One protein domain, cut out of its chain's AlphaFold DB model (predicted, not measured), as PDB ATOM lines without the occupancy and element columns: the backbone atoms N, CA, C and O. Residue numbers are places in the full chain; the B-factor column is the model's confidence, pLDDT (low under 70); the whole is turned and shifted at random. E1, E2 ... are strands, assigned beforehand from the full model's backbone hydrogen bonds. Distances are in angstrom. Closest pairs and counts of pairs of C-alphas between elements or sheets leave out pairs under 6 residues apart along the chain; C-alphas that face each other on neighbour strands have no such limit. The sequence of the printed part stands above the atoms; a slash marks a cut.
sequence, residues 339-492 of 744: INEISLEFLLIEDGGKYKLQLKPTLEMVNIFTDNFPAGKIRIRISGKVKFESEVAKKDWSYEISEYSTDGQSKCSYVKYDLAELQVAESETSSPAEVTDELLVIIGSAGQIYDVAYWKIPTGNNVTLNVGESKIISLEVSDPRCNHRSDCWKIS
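This is residues 339 to 492 of the 744 residues of an uncharacterized protein of Lentisphaerae bacterium (UniProt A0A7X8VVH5). Two twisted sheets lie face to face as an elongated sandwich, their strands crossed at 47 degrees. The long hairpin E1 and E2, with E10 beside E1 and the short E5 and E6 along the far side of E2, makes one layer, and E3, E4, E7 and E8 with the short E9 make the other; at one margin E6 comes close to E4, and at another E9 comes close to E1 and E10. The printed part has 154 residues with no named helix and eleven named strands, E1 to E11 in order along the chain; the class is all strand, and the neighbour pairs in both branched sheets are antiparallel. The whole is compact, with a radius of gyration of the C-alphas of 16.3 A, and spans 52 by 31 by 26 A.

E1 takes residues 339 to 351, from C-alpha 339 at (-0.788, 27.713, -16.561) over 33.3 A. E2, residues 354 to 367, is the longest strand by residues and measures 41.9 A. E3, residues 376 to 388, measures 38.1 A and ends with C-alpha 388 at (22.234, 33.704, -33.586). E4, residues 395 to 406, measures 31.1 A and bends by 61 degrees at residue 403. E5 is residues 413 to 418, 17.0 A, and E6 is residues 422 to 427, 15.2 A. E7, residues 433 to 445, measures 31.8 A and bends by 75 degrees at residue 437. E8, residues 448 to 456, measures 22.8 A and bends by 65 degrees at residue 451. E9 is residues 463 to 465, 6.5 A, and E10 is residues 470 to 477, 23.4 A. E11, residues 489 to 491, measures 6.9 A and ends with C-alpha 491 at (11.743, 19.992, -18.142).

In the first sheet E1 and E2 form a hairpin at 166 degrees, with N 345 and O 360 3.0 A apart, within hydrogen-bond range. E10 lies on the other side of E1, antiparallel at 167 degrees, with N 344 and O 473 at 2.8 A. The edge strand E11 forms a hairpin with E10, with N 490 and O 476 at 2.8 A. The pairing of E2 is staggered: on the side away from E1, E6 is beside residues 355 to 359, with N 357 and O 425 at 2.9 A, and E5 beside residues 362 to 367, with N 365 and O 415 at 2.9 A. In the second sheet E3 has E4 on one side, a hairpin with N 382 and O 399 at 2.9 A, and E7 on the other, with N 381 and O 442 at 2.9 A. E7 is staggered too: E9 is beside residues 433 to 435, with N 435 and O 463 at 2.9 A, and E8, its hairpin partner, beside residues 437 to 445, with N 441 and O 453 at 2.8 A. Between the sheets, the closest C-alphas of E4 and E6 are those of Trp 397 and Val 424, 5.7 A apart. Those of E1 and E9 are Leu 348 and Leu 465, 6.5 A apart. E2 and E4 are apart, and so are E3 and E5.

The two C-alphas farthest apart, those of Gly 353 and Thr 370, are 53.3 A apart. The printed part has no cut. The chain changes sheet at the links E2 to E3, E4 to E5, E6 to E7 and E9 to E10. The link E10 to E11, 11 residues, is long; the others are tight or short. The mean pLDDT of the printed part is 87.5, and residues 447, 460 and 492 are under 70.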
ATOM      1  N   ILE A 339      -1.740  28.317 -15.623       92.44
ATOM      2  CA  ILE A 339      -0.788  27.713 -16.561       92.44
ATOM      3  C   ILE A 339      -0.050  26.577 -15.843       92.44
ATOM      4  O   ILE A 339       0.644  26.810 -14.853       92.44
ATOM      5  N   ASN A 340      -0.179  25.362 -16.378       86.19
ATOM      6  CA  ASN A 340       0.370  24.128 -15.813       86.19
ATOM      7  C   ASN A 340       1.546  23.574 -16.633       86.19
ATOM      8  O   ASN A 340       2.614  23.276 -16.100       86.19
ATOM      9  N   GLU A 341       1.371  23.472 -17.952       86.25
ATOM     10  CA  GLU A 341       2.413  23.000 -18.866       86.25
ATOM     11  C   GLU A 341       2.603  23.973 -20.027       86.25
ATOM     12  O   GLU A 341       1.662  24.613 -20.505       86.25
ATOM     13  N   ILE A 342       3.838  24.048 -20.517       88.00
ATOM     14  CA  ILE A 342       4.196  24.839 -21.692       88.00
ATOM     15  C   ILE A 342       5.022  23.968 -22.627       88.00
ATOM     16  O   ILE A 342       6.030  23.392 -22.226       88.00
ATOM     17  N   SER A 343       4.638  23.919 -23.900       87.12
ATOM     18  CA  SER A 343       5.456  23.333 -24.956       87.12
ATOM     19  C   SER A 343       5.749  24.356 -26.030       87.12
ATOM     20  O   SER A 343       4.843  24.995 -26.559       87.12
ATOM     21  N   LEU A 344       7.021  24.482 -26.379       86.56
ATOM     22  CA  LEU A 344       7.509  25.391 -27.401       86.56
ATOM     23  C   LEU A 344       8.243  24.584 -28.461       86.56
ATOM     24  O   LEU A 344       9.354  24.108 -28.224       86.56
ATOM     25  N   GLU A 345       7.624  24.423 -29.625       89.38
ATOM     26  CA  GLU A 345       8.282  23.844 -30.790       89.38
ATOM     27  C   GLU A 345       8.952  24.959 -31.596       89.38
ATOM     28  O   GLU A 345       8.283  25.819 -32.165       89.38
ATOM     29  N   PHE A 346      10.281  24.948 -31.631       89.56
ATOM     30  CA  PHE A 346      11.095  25.861 -32.418       89.56
ATOM     31  C   PHE A 346      11.544  25.190 -33.709       89.56
ATOM     32  O   PHE A 346      12.013  24.055 -33.682       89.56
ATOM     33  N   LEU A 347      11.479  25.917 -34.821       92.44
ATOM     34  CA  LEU A 347      11.932  25.464 -36.132       92.44
ATOM     35  C   LEU A 347      12.751  26.574 -36.795       92.44
ATOM     36  O   LEU A 347      12.261  27.688 -36.967       92.44
ATOM     37  N   LEU A 348      13.997  26.291 -37.181       93.75
ATOM     38  CA  LEU A 348      14.830  27.246 -37.919       93.75
ATOM     39  C   LEU A 348      14.798  26.910 -39.411       93.75
ATOM     40  O   LEU A 348      15.354  25.894 -39.821       93.75
ATOM     41  N   ILE A 349      14.185  27.760 -40.235       93.94
ATOM     42  CA  ILE A 349      14.076  27.547 -41.688       93.94
ATOM     43  C   ILE A 349      14.858  28.585 -42.490       93.94
ATOM     44  O   ILE A 349      15.034  29.722 -42.057       93.94
ATOM     45  N   GLU A 350      15.280  28.202 -43.693       93.31
ATOM     46  CA  GLU A 350      15.704  29.144 -44.727       93.31
ATOM     47  C   GLU A 350      14.500  29.496 -45.613       93.31
ATOM     48  O   GLU A 350      13.854  28.611 -46.177       93.31
ATOM     49  N   ASP A 351      14.205  30.786 -45.751       91.69
ATOM     50  CA  ASP A 351      13.147  31.299 -46.620       91.69
ATOM     51  C   ASP A 351      13.611  32.587 -47.311       91.69
ATOM     52  O   ASP A 351      13.936  33.587 -46.667       91.69
ATOM     53  N   GLY A 352      13.674  32.558 -48.645       86.56
ATOM     54  CA  GLY A 352      14.061  33.718 -49.452       86.56
ATOM     55  C   GLY A 352      15.479  34.245 -49.188       86.56
ATOM     56  O   GLY A 352      15.715  35.438 -49.363       86.56
ATOM     57  N   GLY A 353      16.411  33.383 -48.757       88.50
ATOM     58  CA  GLY A 353      17.788  33.756 -48.400       88.50
ATOM     59  C   GLY A 353      17.953  34.319 -46.982       88.50
ATOM     60  O   GLY A 353      19.056  34.721 -46.621       88.50
ATOM     61  N   LYS A 354      16.879  34.332 -46.182       92.50
ATOM     62  CA  LYS A 354      16.896  34.660 -44.751       92.50
ATOM     63  C   LYS A 354      16.694  33.410 -43.908       92.50
ATOM     64  O   LYS A 354      15.989  32.491 -44.316       92.50
ATOM     65  N   TYR A 355      17.245  33.422 -42.702       92.25
ATOM     66  CA  TYR A 355      17.104  32.344 -41.728       92.25
ATOM     67  C   TYR A 355      16.115  32.781 -40.654       92.25
ATOM     68  O   TYR A 355      16.392  33.712 -39.895       92.25
ATOM     69  N   LYS A 356      14.940  32.156 -40.628       93.31
ATOM     70  CA  LYS A 356      13.807  32.525 -39.775       93.31
ATOM     71  C   LYS A 356      13.622  31.484 -38.683       93.31
ATOM     72  O   LYS A 356      13.430  30.308 -38.984       93.31
ATOM     73  N   LEU A 357      13.645  31.923 -37.429       91.75
ATOM     74  CA  LEU A 357      13.261  31.087 -36.299       91.75
ATOM     75  C   LEU A 357      11.751  31.200 -36.102       91.75
ATOM     76  O   LEU A 357      11.238  32.283 -35.810       91.75
ATOM     77  N   GLN A 358      11.056  30.086 -36.272       92.75
ATOM     78  CA  GLN A 358       9.630  29.942 -36.031       92.75
ATOM     79  C   GLN A 358       9.382  29.269 -34.680       92.75
ATOM     80  O   GLN A 358      10.199  28.472 -34.220       92.75
ATOM     81  N   LEU A 359       8.259  29.604 -34.051       90.62
ATOM     82  CA  LEU A 359       7.778  29.060 -32.789       90.62
ATOM     83  C   LEU A 359       6.316  28.646 -32.948       90.62
ATOM     84  O   LEU A 359       5.489  29.454 -33.373       90.62
ATOM     85  N   LYS A 360       5.990  27.426 -32.527       90.88
ATOM     86  CA  LYS A 360       4.626  26.942 -32.333       90.88
ATOM     87  C   LYS A 360       4.416  26.617 -30.845       90.88
ATOM     88  O   LYS A 360       4.921  25.597 -30.368       90.88
ATOM     89  N   PRO A 361       3.735  27.498 -30.090       90.00
ATOM     90  CA  PRO A 361       3.478  27.284 -28.674       90.00
ATOM     91  C   PRO A 361       2.201  26.468 -28.434       90.00
ATOM     92  O   PRO A 361       1.194  26.653 -29.118       90.00
ATOM     93  N   THR A 362       2.220  25.653 -27.385       88.50
ATOM     94  CA  THR A 362       1.039  25.008 -26.806       88.50
ATOM     95  C   THR A 362       1.061  25.232 -25.297       88.50
ATOM     96  O   THR A 362       2.089  25.008 -24.652       88.50
ATOM     97  N   LEU A 363      -0.063  25.676 -24.736       89.56
ATOM     98  CA  LEU A 363      -0.236  25.900 -23.299       89.56
ATOM     99  C   LEU A 363      -1.245  24.896 -22.743       89.56
ATOM    100  O   LEU A 363      -2.282  24.670 -23.362       89.56
ATOM    101  N   GLU A 364      -0.980  24.326 -21.573       86.94
ATOM    102  CA  GLU A 364      -1.989  23.614 -20.789       86.94
ATOM    103  C   GLU A 364      -2.398  24.476 -19.598       86.94
ATOM    104  O   GLU A 364      -1.543  24.920 -18.832       86.94
ATOM    105  N   MET A 365      -3.701  24.700 -19.441       86.50
ATOM    106  CA  MET A 365      -4.257  25.386 -18.278       86.50
ATOM    107  C   MET A 365      -5.074  24.421 -17.428       86.50
ATOM    108  O   MET A 365      -5.835  23.611 -17.964       86.50
ATOM    109  N   VAL A 366      -4.979  24.541 -16.108       83.62
ATOM    110  CA  VAL A 366      -5.672  23.696 -15.133       83.62
ATOM    111  C   VAL A 366      -6.612  24.520 -14.260       83.62
ATOM    112  O   VAL A 366      -6.232  25.524 -13.669       83.62
ATOM    113  N   ASN A 367      -7.860  24.075 -14.170       83.88
ATOM    114  CA  ASN A 367      -8.854  24.583 -13.244       83.88
ATOM    115  C   ASN A 367      -8.867  23.664 -12.024       83.88
ATOM    116  O   ASN A 367      -9.335  22.529 -12.120       83.88
ATOM    117  N   ILE A 368      -8.357  24.154 -10.897       80.38
ATOM    118  CA  ILE A 368      -8.303  23.414  -9.628       80.38
ATOM    119  C   ILE A 368      -9.588  23.563  -8.798       80.38
ATOM    120  O   ILE A 368      -9.778  22.837  -7.826       80.38
ATOM    121  N   PHE A 369     -10.482  24.476  -9.186       81.56
ATOM    122  CA  PHE A 369     -11.675  24.821  -8.422       81.56
ATOM    123  C   PHE A 369     -12.840  23.867  -8.682       81.56
ATOM    124  O   PHE A 369     -12.900  23.145  -9.680       81.56
ATOM    125  N   THR A 370     -13.801  23.905  -7.761       76.62
ATOM    126  CA  THR A 370     -15.042  23.119  -7.778       76.62
ATOM    127  C   THR A 370     -16.116  23.695  -8.698       76.62
ATOM    128  O   THR A 370     -17.128  23.035  -8.951       76.62
ATOM    129  N   ASP A 371     -15.861  24.880  -9.245       82.31
ATOM    130  CA  ASP A 371     -16.721  25.585 -10.179       82.31
ATOM    131  C   ASP A 371     -16.221  25.443 -11.618       82.31
ATOM    132  O   ASP A 371     -15.024  25.316 -11.893       82.31
ATOM    133  N   ASN A 372     -17.158  25.471 -12.565       86.81
ATOM    134  CA  ASN A 372     -16.814  25.568 -13.979       86.81
ATOM    135  C   ASN A 372     -16.360  26.995 -14.299       86.81
ATOM    136  O   ASN A 372     -16.995  27.959 -13.875       86.81
ATOM    137  N   PHE A 373     -15.325  27.121 -15.122       88.19
ATOM    138  CA  PHE A 373     -14.882  28.402 -15.646       88.19
ATOM    139  C   PHE A 373     -15.562  28.689 -16.996       88.19
ATOM    140  O   PHE A 373     -15.576  27.815 -17.871       88.19
ATOM    141  N   PRO A 374     -16.158  29.876 -17.199       89.88
ATOM    142  CA  PRO A 374     -16.899  30.179 -18.417       89.88
ATOM    143  C   PRO A 374     -15.988  30.362 -19.640       89.88
ATOM    144  O   PRO A 374     -14.805  30.683 -19.532       89.88
ATOM    145  N   ALA A 375     -16.573  30.186 -20.825       89.81
ATOM    146  CA  ALA A 375     -15.959  30.582 -22.089       89.81
ATOM    147  C   ALA A 375     -15.749  32.101 -22.138       89.81
ATOM    148  O   ALA A 375     -16.572  32.867 -21.629       89.81
ATOM    149  N   GLY A 376     -14.677  32.551 -22.783       88.88
ATOM    150  CA  GLY A 376     -14.336  33.968 -22.817       88.88
ATOM    151  C   GLY A 376     -13.255  34.311 -23.828       88.88
ATOM    152  O   GLY A 376     -12.807  33.475 -24.607       88.88
ATOM    153  N   LYS A 377     -12.843  35.581 -23.826       89.94
ATOM    154  CA  LYS A 377     -11.681  36.045 -24.586       89.94
ATOM    155  C   LYS A 377     -10.566  36.423 -23.626       89.94
ATOM    156  O   LYS A 377     -10.801  37.196 -22.702       89.94
ATOM    157  N   ILE A 378      -9.364  35.932 -23.893       91.12
ATOM    158  CA  ILE A 378      -8.156  36.254 -23.130       91.12
ATOM    159  C   ILE A 378      -7.089  36.858 -24.042       91.12
ATOM    160  O   ILE A 378      -7.091  36.651 -25.257       91.12
ATOM    161  N   ARG A 379      -6.158  37.603 -23.453       92.69
ATOM    162  CA  ARG A 379      -4.894  37.992 -24.078       92.69
ATOM    163  C   ARG A 379      -3.807  37.042 -23.616       92.69
ATOM    164  O   ARG A 379      -3.757  36.695 -22.440       92.69
ATOM    165  N   ILE A 380      -2.915  36.686 -24.530       93.31
ATOM    166  CA  ILE A 380      -1.750  35.851 -24.237       93.31
ATOM    167  C   ILE A 380      -0.523  36.569 -24.773       93.31
ATOM    168  O   ILE A 380      -0.488  36.941 -25.947       93.31
ATOM    169  N   ARG A 381       0.491  36.746 -23.931       92.44
ATOM    170  CA  ARG A 381       1.811  37.214 -24.344       92.44
ATOM    171  C   ARG A 381       2.849  36.159 -24.008       92.44
ATOM    172  O   ARG A 381       2.896  35.695 -22.879       92.44
ATOM    173  N   ILE A 382       3.692  35.821 -24.975       91.19
ATOM    174  CA  ILE A 382       4.832  34.918 -24.801       91.19
ATOM    175  C   ILE A 382       6.082  35.681 -25.213       91.19
ATOM    176  O   ILE A 382       6.111  36.273 -26.288       91.19
ATOM    177  N   SER A 383       7.114  35.682 -24.382       91.38
ATOM    178  CA  SER A 383       8.374  36.361 -24.680       91.38
ATOM    179  C   SER A 383       9.581  35.584 -24.188       91.38
ATOM    180  O   SER A 383       9.488  34.814 -23.233       91.38
ATOM    181  N   GLY A 384      10.721  35.830 -24.824       90.25
ATOM    182  CA  GLY A 384      12.001  35.259 -24.435       90.25
ATOM    183  C   GLY A 384      13.157  35.903 -25.187       90.25
ATOM    184  O   GLY A 384      13.000  36.946 -25.834       90.25
ATOM    185  N   LYS A 385      14.328  35.267 -25.113       89.81
ATOM    186  CA  LYS A 385      15.545  35.742 -25.779       89.81
ATOM    187  C   LYS A 385      16.108  34.698 -26.728       89.81
ATOM    188  O   LYS A 385      16.028  33.492 -26.497       89.81
ATOM    189  N   VAL A 386      16.694  35.183 -27.814       90.44
ATOM    190  CA  VAL A 386      17.360  34.362 -28.824       90.44
ATOM    191  C   VAL A 386      18.691  34.983 -29.214       90.44
ATOM    192  O   VAL A 386      18.855  36.205 -29.217       90.44
ATOM    193  N   LYS A 387      19.654  34.144 -29.572       91.75
ATOM    194  CA  LYS A 387      20.934  34.564 -30.129       91.75
ATOM    195  C   LYS A 387      21.255  33.733 -31.362       91.75
ATOM    196  O   LYS A 387      21.238  32.514 -31.299       91.75
ATOM    197  N   PHE A 388      21.590  34.385 -32.465       90.88
ATOM    198  CA  PHE A 388      22.234  33.704 -33.586       90.88
ATOM    199  C   PHE A 388      23.740  33.671 -33.337       90.88
ATOM    200  O   PHE A 388      24.302  34.683 -32.920       90.88
ATOM    201  N   GLU A 389      24.420  32.550 -33.584       89.62
ATOM    202  CA  GLU A 389      25.870  32.458 -33.342       89.62
ATOM    203  C   GLU A 389      26.677  33.478 -34.158       89.62
ATOM    204  O   GLU A 389      27.728  33.943 -33.709       89.62
ATOM    205  N   SER A 390      26.176  33.875 -35.333       84.94
ATOM    206  CA  SER A 390      26.780  34.936 -36.148       84.94
ATOM    207  C   SER A 390      26.636  36.336 -35.547       84.94
ATOM    208  O   SER A 390      27.250  37.282 -36.040       84.94
ATOM    209  N   GLU A 391      25.810  36.502 -34.515       85.56
ATOM    210  CA  GLU A 391      25.471  37.783 -33.912       85.56
ATOM    211  C   GLU A 391      26.068  37.916 -32.503       85.56
ATOM    212  O   GLU A 391      26.085  36.994 -31.685       85.56
ATOM    213  N   VAL A 392      26.574  39.114 -32.200       80.62
ATOM    214  CA  VAL A 392      27.185  39.405 -30.893       80.62
ATOM    215  C   VAL A 392      26.114  39.638 -29.823       80.62
ATOM    216  O   VAL A 392      26.302  39.258 -28.668       80.62
ATOM    217  N   ALA A 393      24.995  40.260 -30.201       85.94
ATOM    218  CA  ALA A 393      23.923  40.641 -29.291       85.94
ATOM    219  C   ALA A 393      22.783  39.615 -29.292       85.94
ATOM    220  O   ALA A 393      22.443  39.045 -30.326       85.94
ATOM    221  N   LYS A 394      22.171  39.428 -28.122       88.69
ATOM    222  CA  LYS A 394      20.901  38.711 -27.984       88.69
ATOM    223  C   LYS A 394      19.763  39.610 -28.471       88.69
ATOM    224  O   LYS A 394      19.822  40.827 -28.296       88.69
ATOM    225  N   LYS A 395      18.738  39.007 -29.062       88.56
ATOM    226  CA  LYS A 395      17.502  39.664 -29.486       88.56
ATOM    227  C   LYS A 395      16.369  39.217 -28.566       88.56
ATOM    228  O   LYS A 395      16.203  38.020 -28.330       88.56
ATOM    229  N   ASP A 396      15.604  40.178 -28.068       90.06
ATOM    230  CA  ASP A 396      14.340  39.901 -27.388       90.06
ATOM    231  C   ASP A 396      13.265  39.619 -28.440       90.06
ATOM    232  O   ASP A 396      13.224  40.269 -29.489       90.06
ATOM    233  N   TRP A 397      12.386  38.668 -28.155       89.25
ATOM    234  CA  TRP A 397      11.209  38.402 -28.970       89.25
ATOM    235  C   TRP A 397       9.965  38.368 -28.089       89.25
ATOM    236  O   TRP A 397      10.007  37.980 -26.921       89.25
ATOM    237  N   SER A 398       8.840  38.785 -28.662       89.50
ATOM    238  CA  SER A 398       7.543  38.708 -28.003       89.50
ATOM    239  C   SER A 398       6.445  38.444 -29.019       89.50
ATOM    240  O   SER A 398       6.369  39.125 -30.042       89.50
ATOM    241  N   TYR A 399       5.571  37.507 -28.696       88.50
ATOM    242  CA  TYR A 399       4.339  37.221 -29.401       88.50
ATOM    243  C   TYR A 399       3.162  37.657 -28.541       88.50
ATOM    244  O   TYR A 399       3.129  37.344 -27.352       88.50
ATOM    245  N   GLU A 400       2.195  38.353 -29.131       90.12
ATOM    246  CA  GLU A 400       0.949  38.682 -28.451       90.12
ATOM    247  C   GLU A 400      -0.245  38.225 -29.286       90.12
ATOM    248  O   GLU A 400      -0.360  38.553 -30.468       90.12
ATOM    249  N   ILE A 401      -1.158  37.511 -28.635       90.38
ATOM    250  CA  ILE A 401      -2.507  37.258 -29.120       90.38
ATOM    251  C   ILE A 401      -3.433  38.169 -28.323       90.38
ATOM    252  O   ILE A 401      -3.648  37.960 -27.130       90.38
ATOM    253  N   SER A 402      -3.967  39.201 -28.975       88.69
ATOM    254  CA  SER A 402      -4.801  40.199 -28.296       88.69
ATOM    255  C   SER A 402      -6.240  39.731 -28.042       88.69
ATOM    256  O   SER A 402      -6.921  40.330 -27.219       88.69
ATOM    257  N   GLU A 403      -6.708  38.674 -28.713       88.44
ATOM    258  CA  GLU A 403      -8.003  38.035 -28.445       88.44
ATOM    259  C   GLU A 403      -7.954  36.539 -28.797       88.44
ATOM    260  O   GLU A 403      -8.108  36.153 -29.956       88.44
ATOM    261  N   TYR A 404      -7.751  35.687 -27.797       90.56
ATOM    262  CA  TYR A 404      -7.861  34.234 -27.905       90.56
ATOM    263  C   TYR A 404      -9.190  33.778 -27.296       90.56
ATOM    264  O   TYR A 404      -9.504  34.164 -26.173       90.56
ATOM    265  N   SER A 405      -9.985  32.990 -28.026       90.69
ATOM    266  CA  SER A 405     -11.281  32.495 -27.531       90.69
ATOM    267  C   SER A 405     -11.095  31.179 -26.778       90.69
ATOM    268  O   SER A 405     -10.504  30.252 -27.321       90.69
ATOM    269  N   THR A 406     -11.600  31.099 -25.548       88.12
ATOM    270  CA  THR A 406     -11.616  29.885 -24.727       88.12
ATOM    271  C   THR A 406     -13.018  29.277 -24.727       88.12
ATOM    272  O   THR A 406     -14.008  30.003 -24.645       88.12
ATOM    273  N   ASP A 407     -13.116  27.947 -24.785       83.38
ATOM    274  CA  ASP A 407     -14.400  27.221 -24.855       83.38
ATOM    275  C   ASP A 407     -15.041  26.963 -23.474       83.38
ATOM    276  O   ASP A 407     -16.036  26.246 -23.353       83.38
ATOM    277  N   GLY A 408     -14.497  27.579 -22.421       84.38
ATOM    278  CA  GLY A 408     -14.837  27.285 -21.032       84.38
ATOM    279  C   GLY A 408     -14.158  26.008 -20.545       84.38
ATOM    280  O   GLY A 408     -13.702  25.174 -21.325       84.38
ATOM    281  N   GLN A 409     -14.050  25.861 -19.230       86.75
ATOM    282  CA  GLN A 409     -13.306  24.775 -18.605       86.75
ATOM    283  C   GLN A 409     -14.123  24.161 -17.475       86.75
ATOM    284  O   GLN A 409     -14.658  24.858 -16.616       86.75
ATOM    285  N   SER A 410     -14.229  22.833 -17.471       83.88
ATOM    286  CA  SER A 410     -14.937  22.131 -16.398       83.88
ATOM    287  C   SER A 410     -14.191  22.288 -15.070       83.88
ATOM    288  O   SER A 410     -12.974  22.496 -15.050       83.88
ATOM    289  N   LYS A 411     -14.904  22.178 -13.951       81.62
ATOM    290  CA  LYS A 411     -14.293  22.067 -12.620       81.62
ATOM    291  C   LYS A 411     -13.258  20.943 -12.564       81.62
ATOM    292  O   LYS A 411     -13.454  19.911 -13.209       81.62
ATOM    293  N   CYS A 412     -12.194  21.134 -11.789       73.75
ATOM    294  CA  CYS A 412     -11.139  20.135 -11.562       73.75
ATOM    295  C   CYS A 412     -10.645  19.459 -12.861       73.75
ATOM    296  O   CYS A 412     -10.610  18.231 -12.963       73.75
ATOM    297  N   SER A 413     -10.336  20.251 -13.889       76.62
ATOM    298  CA  SER A 413      -9.979  19.749 -15.224       76.62
ATOM    299  C   SER A 413      -8.831  20.538 -15.842       76.62
ATOM    300  O   SER A 413      -8.505  21.624 -15.373       76.62
ATOM    301  N   TYR A 414      -8.247  20.028 -16.923       79.94
ATOM    302  CA  TYR A 414      -7.220  20.718 -17.703       79.94
ATOM    303  C   TYR A 414      -7.633  20.833 -19.177       79.94
ATOM    304  O   TYR A 414      -8.366  19.985 -19.694       79.94
ATOM    305  N   VAL A 415      -7.163  21.880 -19.855       81.06
ATOM    306  CA  VAL A 415      -7.422  22.154 -21.277       81.06
ATOM    307  C   VAL A 415      -6.123  22.567 -21.959       81.06
ATOM    308  O   VAL A 415      -5.308  23.279 -21.377       81.06
ATOM    309  N   LYS A 416      -5.943  22.121 -23.204       84.44
ATOM    310  CA  LYS A 416      -4.793  22.466 -24.043       84.44
ATOM    311  C   LYS A 416      -5.180  23.509 -25.081       84.44
ATOM    312  O   LYS A 416      -6.208  23.374 -25.738       84.44
ATOM    313  N   TYR A 417      -4.312  24.493 -25.253       86.75
ATOM    314  CA  TYR A 417      -4.452  25.585 -26.203       86.75
ATOM    315  C   TYR A 417      -3.281  25.561 -27.176       86.75
ATOM    316  O   TYR A 417      -2.169  25.969 -26.841       86.75
ATOM    317  N   ASP A 418      -3.545  25.080 -28.389       88.56
ATOM    318  CA  ASP A 418      -2.597  25.156 -29.495       88.56
ATOM    319  C   ASP A 418      -2.656  26.558 -30.103       88.56
ATOM    320  O   ASP A 418      -3.698  27.005 -30.596       88.56
ATOM    321  N   LEU A 419      -1.534  27.273 -30.037       90.50
ATOM    322  CA  LEU A 419      -1.423  28.634 -30.540       90.50
ATOM    323  C   LEU A 419      -0.870  28.634 -31.969       90.50
ATOM    324  O   LEU A 419      -0.261  27.670 -32.440       90.50
ATOM    325  N   ALA A 420      -1.106  29.734 -32.684       88.44
ATOM    326  CA  ALA A 420      -0.634  29.876 -34.052       88.44
ATOM    327  C   ALA A 420       0.901  29.942 -34.118       88.44
ATOM    328  O   ALA A 420       1.560  30.470 -33.222       88.44
ATOM    329  N   GLU A 421       1.453  29.425 -35.214       89.62
ATOM    330  CA  GLU A 421       2.879  29.523 -35.513       89.62
ATOM    331  C   GLU A 421       3.283  30.985 -35.767       89.62
ATOM    332  O   GLU A 421       2.583  31.729 -36.459       89.62
ATOM    333  N   LEU A 422       4.433  31.390 -35.226       86.88
ATOM    334  CA  LEU A 422       4.988  32.735 -35.356       86.88
ATOM    335  C   LEU A 422       6.468  32.682 -35.759       86.88
ATOM    336  O   LEU A 422       7.231  31.893 -35.220       86.88
ATOM    337  N   GLN A 423       6.914  33.611 -36.608       90.75
ATOM    338  CA  GLN A 423       8.332  33.968 -36.727       90.75
ATOM    339  C   GLN A 423       8.786  34.838 -35.534       90.75
ATOM    340  O   GLN A 423       8.410  36.006 -35.442       90.75
ATOM    341  N   VAL A 424       9.621  34.296 -34.642       88.81
ATOM    342  CA  VAL A 424      10.131  35.006 -33.451       88.81
ATOM    343  C   VAL A 424      11.445  35.745 -33.701       88.81
ATOM    344  O   VAL A 424      11.750  36.698 -32.991       88.81
ATOM    345  N   ALA A 425      12.225  35.340 -34.708       90.62
ATOM    346  CA  ALA A 425      13.478  36.007 -35.051       90.62
ATOM    347  C   ALA A 425      13.907  35.757 -36.498       90.62
ATOM    348  O   ALA A 425      13.484  34.787 -37.126       90.62
ATOM    349  N   GLU A 426      14.787  36.616 -37.013       91.75
ATOM    350  CA  GLU A 426      15.455  36.409 -38.298       91.75
ATOM    351  C   GLU A 426      16.934  36.805 -38.265       91.75
ATOM    352  O   GLU A 426      17.347  37.690 -37.500       91.75
ATOM    353  N   SER A 427      17.707  36.154 -39.134       90.69
ATOM    354  CA  SER A 427      19.086  36.499 -39.455       90.69
ATOM    355  C   SER A 427      19.329  36.469 -40.966       90.69
ATOM    356  O   SER A 427      18.748  35.669 -41.700       90.69
ATOM    357  N   GLU A 428      20.221  37.343 -41.426       91.69
ATOM    358  CA  GLU A 428      20.676  37.410 -42.823       91.69
ATOM    359  C   GLU A 428      21.804  36.394 -43.105       91.69
ATOM    360  O   GLU A 428      22.239  36.236 -44.242       91.69
ATOM    361  N   THR A 429      22.338  35.727 -42.072       90.25
ATOM    362  CA  THR A 429      23.471  34.794 -42.180       90.25
ATOM    363  C   THR A 429      23.103  33.421 -41.629       90.25
ATOM    364  O   THR A 429      22.485  33.322 -40.572       90.25
ATOM    365  N   SER A 430      23.528  32.360 -42.324       89.19
ATOM    366  CA  SER A 430      23.336  30.979 -41.868       89.19
ATOM    367  C   SER A 430      24.149  30.734 -40.607       89.19
ATOM    368  O   SER A 430      25.368  30.569 -40.677       89.19
ATOM    369  N   SER A 431      23.489  30.674 -39.461       91.31
ATOM    370  CA  SER A 431      24.106  30.220 -38.221       91.31
ATOM    371  C   SER A 431      23.064  29.578 -37.306       91.31
ATOM    372  O   SER A 431      21.869  29.838 -37.480       91.31
ATOM    373  N   PRO A 432      23.491  28.723 -36.363       91.81
ATOM    374  CA  PRO A 432      22.585  28.174 -35.369       91.81
ATOM    375  C   PRO A 432      21.893  29.274 -34.558       91.81
ATOM    376  O   PRO A 432      22.489  30.311 -34.248       91.81
ATOM    377  N   ALA A 433      20.633  29.025 -34.208       91.50
ATOM    378  CA  ALA A 433      19.868  29.861 -33.293       91.50
ATOM    379  C   ALA A 433      19.855  29.218 -31.905       91.50
ATOM    380  O   ALA A 433      19.573  28.033 -31.765       91.50
ATOM    381  N   GLU A 434      20.145  30.008 -30.883       89.50
ATOM    382  CA  GLU A 434      20.184  29.608 -29.484       89.50
ATOM    383  C   GLU A 434      19.047  30.308 -28.727       89.50
ATOM    384  O   GLU A 434      19.052  31.533 -28.584       89.50
ATOM    385  N   VAL A 435      18.067  29.541 -28.243       85.75
ATOM    386  CA  VAL A 435      17.042  30.023 -27.302       85.75
ATOM    387  C   VAL A 435      17.649  30.023 -25.903       85.75
ATOM    388  O   VAL A 435      18.198  29.009 -25.464       85.75
ATOM    389  N   THR A 436      17.604  31.168 -25.220       80.31
ATOM    390  CA  THR A 436      18.421  31.405 -24.022       80.31
ATOM    391  C   THR A 436      17.749  32.327 -23.001       80.31
ATOM    392  O   THR A 436      16.749  32.979 -23.289       80.31
ATOM    393  N   ASP A 437      18.349  32.378 -21.809       83.00
ATOM    394  CA  ASP A 437      18.034  33.202 -20.639       83.00
ATOM    395  C   ASP A 437      16.691  32.931 -19.967       83.00
ATOM    396  O   ASP A 437      16.669  32.523 -18.807       83.00
ATOM    397  N   GLU A 438      15.581  33.193 -20.646       88.06
ATOM    398  CA  GLU A 438      14.269  33.181 -20.010       88.06
ATOM    399  C   GLU A 438      13.115  32.997 -20.990       88.06
ATOM    400  O   GLU A 438      13.190  33.347 -22.171       88.06
ATOM    401  N   LEU A 439      12.032  32.469 -20.435       89.12
ATOM    402  CA  LEU A 439      10.713  32.368 -21.018       89.12
ATOM    403  C   LEU A 439       9.712  32.995 -20.047       89.12
ATOM    404  O   LEU A 439       9.706  32.677 -18.858       89.12
ATOM    405  N   LEU A 440       8.846  33.853 -20.571       93.19
ATOM    406  CA  LEU A 440       7.773  34.490 -19.823       93.19
ATOM    407  C   LEU A 440       6.470  34.371 -20.612       93.19
ATOM    408  O   LEU A 440       6.413  34.775 -21.776       93.19
ATOM    409  N   VAL A 441       5.434  33.836 -19.974       94.06
ATOM    410  CA  VAL A 441       4.068  33.760 -20.494       94.06
ATOM    411  C   VAL A 441       3.154  34.523 -19.546       94.06
ATOM    412  O   VAL A 441       3.142  34.258 -18.351       94.06
ATOM    413  N   ILE A 442       2.394  35.474 -20.077       94.44
ATOM    414  CA  ILE A 442       1.419  36.263 -19.320       94.44
ATOM    415  C   ILE A 442       0.051  36.051 -19.958       94.44
ATOM    416  O   ILE A 442      -0.108  36.241 -21.169       94.44
ATOM    417  N   ILE A 443      -0.932  35.691 -19.140       94.00
ATOM    418  CA  ILE A 443      -2.339  35.611 -19.529       94.00
ATOM    419  C   ILE A 443      -3.091  36.734 -18.819       94.00
ATOM    420  O   ILE A 443      -2.835  37.025 -17.654       94.00
ATOM    421  N   GLY A 444      -3.989  37.418 -19.523       91.62
ATOM    422  CA  GLY A 444      -4.661  38.590 -18.965       91.62
ATOM    423  C   GLY A 444      -5.691  39.222 -19.889       91.62
ATOM    424  O   GLY A 444      -6.108  38.635 -20.888       91.62
ATOM    425  N   SER A 445      -6.077  40.458 -19.591       86.38
ATOM    426  CA  SER A 445      -6.936  41.288 -20.441       86.38
ATOM    427  C   SER A 445      -6.596  42.768 -20.236       86.38
ATOM    428  O   SER A 445      -6.219  43.169 -19.149       86.38
ATOM    429  N   ALA A 446      -6.629  43.594 -21.292       73.06
ATOM    430  CA  ALA A 446      -6.514  45.066 -21.214       73.06
ATOM    431  C   ALA A 446      -5.502  45.690 -20.198       73.06
ATOM    432  O   ALA A 446      -5.756  46.766 -19.669       73.06
ATOM    433  N   GLY A 447      -4.325  45.081 -19.973       67.50
ATOM    434  CA  GLY A 447      -3.305  45.596 -19.034       67.50
ATOM    435  C   GLY A 447      -3.402  45.043 -17.607       67.50
ATOM    436  O   GLY A 447      -2.610  45.426 -16.751       67.50
ATOM    437  N   GLN A 448      -4.334  44.128 -17.380       84.38
ATOM    438  CA  GLN A 448      -4.504  43.327 -16.182       84.38
ATOM    439  C   GLN A 448      -4.076  41.889 -16.455       84.38
ATOM    440  O   GLN A 448      -4.079  41.432 -17.603       84.38
ATOM    441  N   ILE A 449      -3.679  41.196 -15.400       90.88
ATOM    442  CA  ILE A 449      -3.026  39.896 -15.470       90.88
ATOM    443  C   ILE A 449      -3.893  38.910 -14.700       90.88
ATOM    444  O   ILE A 449      -4.319  39.211 -13.597       90.88
ATOM    445  N   TYR A 450      -4.185  37.770 -15.316       92.06
ATOM    446  CA  TYR A 450      -4.836  36.636 -14.666       92.06
ATOM    447  C   TYR A 450      -3.793  35.698 -14.071       92.06
ATOM    448  O   TYR A 450      -3.970  35.204 -12.969       92.06
ATOM    449  N   ASP A 451      -2.712  35.457 -14.816       94.50
ATOM    450  CA  ASP A 451      -1.695  34.485 -14.439       94.50
ATOM    451  C   ASP A 451      -0.364  34.753 -15.160       94.50
ATOM    452  O   ASP A 451      -0.338  35.306 -16.272       94.50
ATOM    453  N   VAL A 452       0.747  34.352 -14.537       94.75
ATOM    454  CA  VAL A 452       2.104  34.545 -15.058       94.75
ATOM    455  C   VAL A 452       2.935  33.285 -14.884       94.75
ATOM    456  O   VAL A 452       3.269  32.898 -13.774       94.75
ATOM    457  N   ALA A 453       3.403  32.725 -15.994       94.88
ATOM    458  CA  ALA A 453       4.400  31.667 -15.988       94.88
ATOM    459  C   ALA A 453       5.782  32.218 -16.345       94.88
ATOM    460  O   ALA A 453       5.975  32.800 -17.416       94.88
ATOM    461  N   TYR A 454       6.763  32.003 -15.472       94.50
ATOM    462  CA  TYR A 454       8.142  32.435 -15.689       94.50
ATOM    463  C   TYR A 454       9.124  31.289 -15.482       94.50
ATOM    464  O   TYR A 454       9.177  30.670 -14.420       94.50
ATOM    465  N   TRP A 455       9.968  31.063 -16.486       91.50
ATOM    466  CA  TRP A 455      11.058  30.104 -16.420       91.50
ATOM    467  C   TRP A 455      12.370  30.742 -16.860       91.50
ATOM    468  O   TRP A 455      12.538  31.165 -18.003       91.50
ATOM    469  N   LYS A 456      13.337  30.771 -15.950       90.69
ATOM    470  CA  LYS A 456      14.720  31.130 -16.224       90.69
ATOM    471  C   LYS A 456      15.469  29.884 -16.677       90.69
ATOM    472  O   LYS A 456      15.604  28.918 -15.925       90.69
ATOM    473  N   ILE A 457      15.998  29.925 -17.894       85.38
ATOM    474  CA  ILE A 457      16.736  28.814 -18.491       85.38
ATOM    475  C   ILE A 457      18.054  28.645 -17.723       85.38
ATOM    476  O   ILE A 457      18.862  29.581 -17.680       85.38
ATOM    477  N   PRO A 458      18.314  27.479 -17.101       81.69
ATOM    478  CA  PRO A 458      19.566  27.260 -16.392       81.69
ATOM    479  C   PRO A 458      20.765  27.339 -17.340       81.69
ATOM    480  O   PRO A 458      20.716  26.858 -18.475       81.69
ATOM    481  N   THR A 459      21.874  27.901 -16.862       75.81
ATOM    482  CA  THR A 459      23.121  27.986 -17.631       75.81
ATOM    483  C   THR A 459      23.533  26.605 -18.148       75.81
ATOM    484  O   THR A 459      23.728  25.682 -17.359       75.81
ATOM    485  N   GLY A 460      23.694  26.470 -19.467       69.50
ATOM    486  CA  GLY A 460      24.051  25.206 -20.125       69.50
ATOM    487  C   GLY A 460      22.867  24.399 -20.668       69.50
ATOM    488  O   GLY A 460      23.099  23.458 -21.420       69.50
ATOM    489  N   ASN A 461      21.626  24.800 -20.374       74.50
ATOM    490  CA  ASN A 461      20.404  24.211 -20.939       74.50
ATOM    491  C   ASN A 461      19.832  25.036 -22.105       74.50
ATOM    492  O   ASN A 461      18.646  24.936 -22.418       74.50
ATOM    493  N   ASN A 462      20.660  25.868 -22.739       81.25
ATOM    494  CA  ASN A 462      20.254  26.614 -23.923       81.25
ATOM    495  C   ASN A 462      19.931  25.642 -25.063       81.25
ATOM    496  O   ASN A 462      20.605  24.625 -25.246       81.25
ATOM    497  N   VAL A 463      18.904  25.969 -25.843       80.06
ATOM    498  CA  VAL A 463      18.485  25.131 -26.967       80.06
ATOM    499  C   VAL A 463      19.047  25.706 -28.248       80.06
ATOM    500  O   VAL A 463      18.600  26.750 -28.715       80.06
ATOM    501  N   THR A 464      20.024  25.002 -28.813       88.38
ATOM    502  CA  THR A 464      20.617  25.329 -30.109       88.38
ATOM    503  C   THR A 464      19.919  24.547 -31.221       88.38
ATOM    504  O   THR A 464      19.770  23.325 -31.131       88.38
ATOM    505  N   LEU A 465      19.509  25.255 -32.271       91.75
ATOM    506  CA  LEU A 465      18.894  24.705 -33.475       91.75
ATOM    507  C   LEU A 465      19.750  25.023 -34.699       91.75
ATOM    508  O   LEU A 465      20.094  26.186 -34.923       91.75
ATOM    509  N   ASN A 466      20.040  24.013 -35.521       92.19
ATOM    510  CA  ASN A 466      20.601  24.229 -36.854       92.19
ATOM    511  C   ASN A 466      19.499  24.505 -37.886       92.19
ATOM    512  O   ASN A 466      18.327  24.196 -37.679       92.19
ATOM    513  N   VAL A 467      19.882  25.066 -39.034       90.19
ATOM    514  CA  VAL A 467      18.951  25.296 -40.148       90.19
ATOM    515  C   VAL A 467      18.368  23.959 -40.620       90.19
ATOM    516  O   VAL A 467      19.107  23.021 -40.913       90.19
ATOM    517  N   GLY A 468      17.040  23.882 -40.694       89.81
ATOM    518  CA  GLY A 468      16.275  22.681 -41.023       89.81
ATOM    519  C   GLY A 468      15.929  21.790 -39.824       89.81
ATOM    520  O   GLY A 468      15.247  20.783 -40.013       89.81
ATOM    521  N   GLU A 469      16.370  22.125 -38.606       89.62
ATOM    522  CA  GLU A 469      16.037  21.371 -37.391       89.62
ATOM    523  C   GLU A 469      14.816  21.944 -36.661       89.62
ATOM    524  O   GLU A 469      14.651  23.160 -36.552       89.62
ATOM    525  N   SER A 470      14.012  21.036 -36.093       88.44
ATOM    526  CA  SER A 470      13.004  21.340 -35.072       88.44
ATOM    527  C   SER A 470      13.487  20.862 -33.699       88.44
ATOM    528  O   SER A 470      14.073  19.777 -33.579       88.44
ATOM    529  N   LYS A 471      13.250  21.662 -32.657       87.81
ATOM    530  CA  LYS A 471      13.460  21.296 -31.248       87.81
ATOM    531  C   LYS A 471      12.241  21.685 -30.432       87.81
ATOM    532  O   LYS A 471      11.691  22.763 -30.614       87.81
ATOM    533  N   ILE A 472      11.882  20.833 -29.480       82.88
ATOM    534  CA  ILE A 472      10.783  21.082 -28.552       82.88
ATOM    535  C   ILE A 472      11.358  21.297 -27.156       82.88
ATOM    536  O   ILE A 472      12.199  20.517 -26.702       82.88
ATOM    537  N   ILE A 473      10.892  22.347 -26.487       80.06
ATOM    538  CA  ILE A 473      11.050  22.545 -25.048       80.06
ATOM    539  C   ILE A 473       9.697  22.260 -24.414       80.06
ATOM    540  O   ILE A 473       8.726  22.927 -24.759       80.06
ATOM    541  N   SER A 474       9.635  21.299 -23.498       82.25
ATOM    542  CA  SER A 474       8.431  21.000 -22.723       82.25
ATOM    543  C   SER A 474       8.713  21.239 -21.245       82.25
ATOM    544  O   SER A 474       9.732  20.798 -20.712       82.25
ATOM    545  N   LEU A 475       7.835  22.006 -20.609       84.00
ATOM    546  CA  LEU A 475       7.934  22.442 -19.228       84.00
ATOM    547  C   LEU A 475       6.665  22.042 -18.488       84.00
ATOM    548  O   LEU A 475       5.565  22.202 -19.012       84.00
ATOM    549  N   GLU A 476       6.840  21.570 -17.265       82.94
ATOM    550  CA  GLU A 476       5.774  21.227 -16.330       82.94
ATOM    551  C   GLU A 476       6.071  21.912 -14.996       82.94
ATOM    552  O   GLU A 476       7.203  21.851 -14.497       82.94
ATOM    553  N   VAL A 477       5.081  22.603 -14.439       83.81
ATOM    554  CA  VAL A 477       5.206  23.243 -13.130       83.81
ATOM    555  C   VAL A 477       4.922  22.232 -12.022       83.81
ATOM    556  O   VAL A 477       4.050  21.379 -12.143       83.81
ATOM    557  N   SER A 478       5.654  22.315 -10.913       78.50
ATOM    558  CA  SER A 478       5.387  21.479  -9.746       78.50
ATOM    559  C   SER A 478       4.029  21.779  -9.133       78.50
ATOM    560  O   SER A 478       3.373  20.853  -8.691       78.50
ATOM    561  N   ASP A 479       3.642  23.053  -9.090       83.25
ATOM    562  CA  ASP A 479       2.364  23.537  -8.578       83.25
ATOM    563  C   ASP A 479       1.912  24.737  -9.426       83.25
ATOM    564  O   ASP A 479       2.653  25.726  -9.486       83.25
ATOM    565  N   PRO A 480       0.733  24.681 -10.065       85.94
ATOM    566  CA  PRO A 480       0.229  25.755 -10.920       85.94
ATOM    567  C   PRO A 480       0.144  27.123 -10.239       85.94
ATOM    568  O   PRO A 480       0.337  28.133 -10.901       85.94
ATOM    569  N   ARG A 481      -0.055  27.171  -8.917       88.50
ATOM    570  CA  ARG A 481      -0.113  28.421  -8.131       88.50
ATOM    571  C   ARG A 481       1.266  29.068  -7.921       88.50
ATOM    572  O   ARG A 481       1.380  30.198  -7.461       88.50
ATOM    573  N   CYS A 482       2.341  28.342  -8.233       89.94
ATOM    574  CA  CYS A 482       3.729  28.801  -8.142       89.94
ATOM    575  C   CYS A 482       4.383  29.004  -9.519       89.94
ATOM    576  O   CYS A 482       5.602  29.142  -9.609       89.94
ATOM    577  N   ASN A 483       3.613  28.998 -10.604       92.50
ATOM    578  CA  ASN A 483       4.114  29.068 -11.980       92.50
ATOM    579  C   ASN A 483       4.894  30.357 -12.319       92.50
ATOM    580  O   ASN A 483       5.732  30.364 -13.223       92.50
ATOM    581  N   HIS A 484       4.720  31.423 -11.549       93.81
ATOM    582  CA  HIS A 484       5.528  32.636 -11.642       93.81
ATOM    583  C   HIS A 484       6.974  32.436 -11.143       93.81
ATOM    584  O   HIS A 484       7.844  33.275 -11.385       93.81
ATOM    585  N   ARG A 485       7.267  31.327 -10.452       91.38
ATOM    586  CA  ARG A 485       8.594  31.009  -9.926       91.38
ATOM    587  C   ARG A 485       9.340  30.035 -10.829       91.38
ATOM    588  O   ARG A 485       8.934  28.894 -11.035       91.38
ATOM    589  N   SER A 486      10.524  30.444 -11.272       90.62
ATOM    590  CA  SER A 486      11.353  29.621 -12.159       90.62
ATOM    591  C   SER A 486      11.818  28.293 -11.552       90.62
ATOM    592  O   SER A 486      12.108  27.370 -12.309       90.62
ATOM    593  N   ASP A 487      11.974  28.202 -10.234       87.44
ATOM    594  CA  ASP A 487      12.441  26.994  -9.544       87.44
ATOM    595  C   ASP A 487      11.352  25.920  -9.407       87.44
ATOM    596  O   ASP A 487      11.662  24.765  -9.119       87.44
ATOM    597  N   CYS A 488      10.095  26.282  -9.670       86.50
ATOM    598  CA  CYS A 488       8.961  25.364  -9.672       86.50
ATOM    599  C   CYS A 488       8.786  24.649 -11.022       86.50
ATOM    600  O   CYS A 488       8.067  23.658 -11.101       86.50
ATOM    601  N   TRP A 489       9.466  25.094 -12.081       86.50
ATOM    602  CA  TRP A 489       9.391  24.477 -13.406       86.50
ATOM    603  C   TRP A 489      10.424  23.370 -13.602       86.50
ATOM    604  O   TRP A 489      11.606  23.516 -13.279       86.50
ATOM    605  N   LYS A 490       9.992  22.273 -14.224       83.50
ATOM    606  CA  LYS A 490      10.835  21.145 -14.629       83.50
ATOM    607  C   LYS A 490      10.708  20.914 -16.127       83.50
ATOM    608  O   LYS A 490       9.649  21.121 -16.708       83.50
ATOM    609  N   ILE A 491      11.788  20.447 -16.751       77.88
ATOM    610  CA  ILE A 491      11.743  19.992 -18.142       77.88
ATOM    611  C   ILE A 491      11.022  18.640 -18.162       77.88
ATOM    612  O   ILE A 491      11.538  17.659 -17.620       77.88
ATOM    613  N   SER A 492       9.838  18.596 -18.768       66.38
ATOM    614  CA  SER A 492       9.117  17.356 -19.057       66.38
ATOM    615  C   SER A 492       9.580  16.812 -20.420       66.38
ATOM    616  O   SER A 492      10.125  17.546 -21.240       66.38
TER     617      SER A 492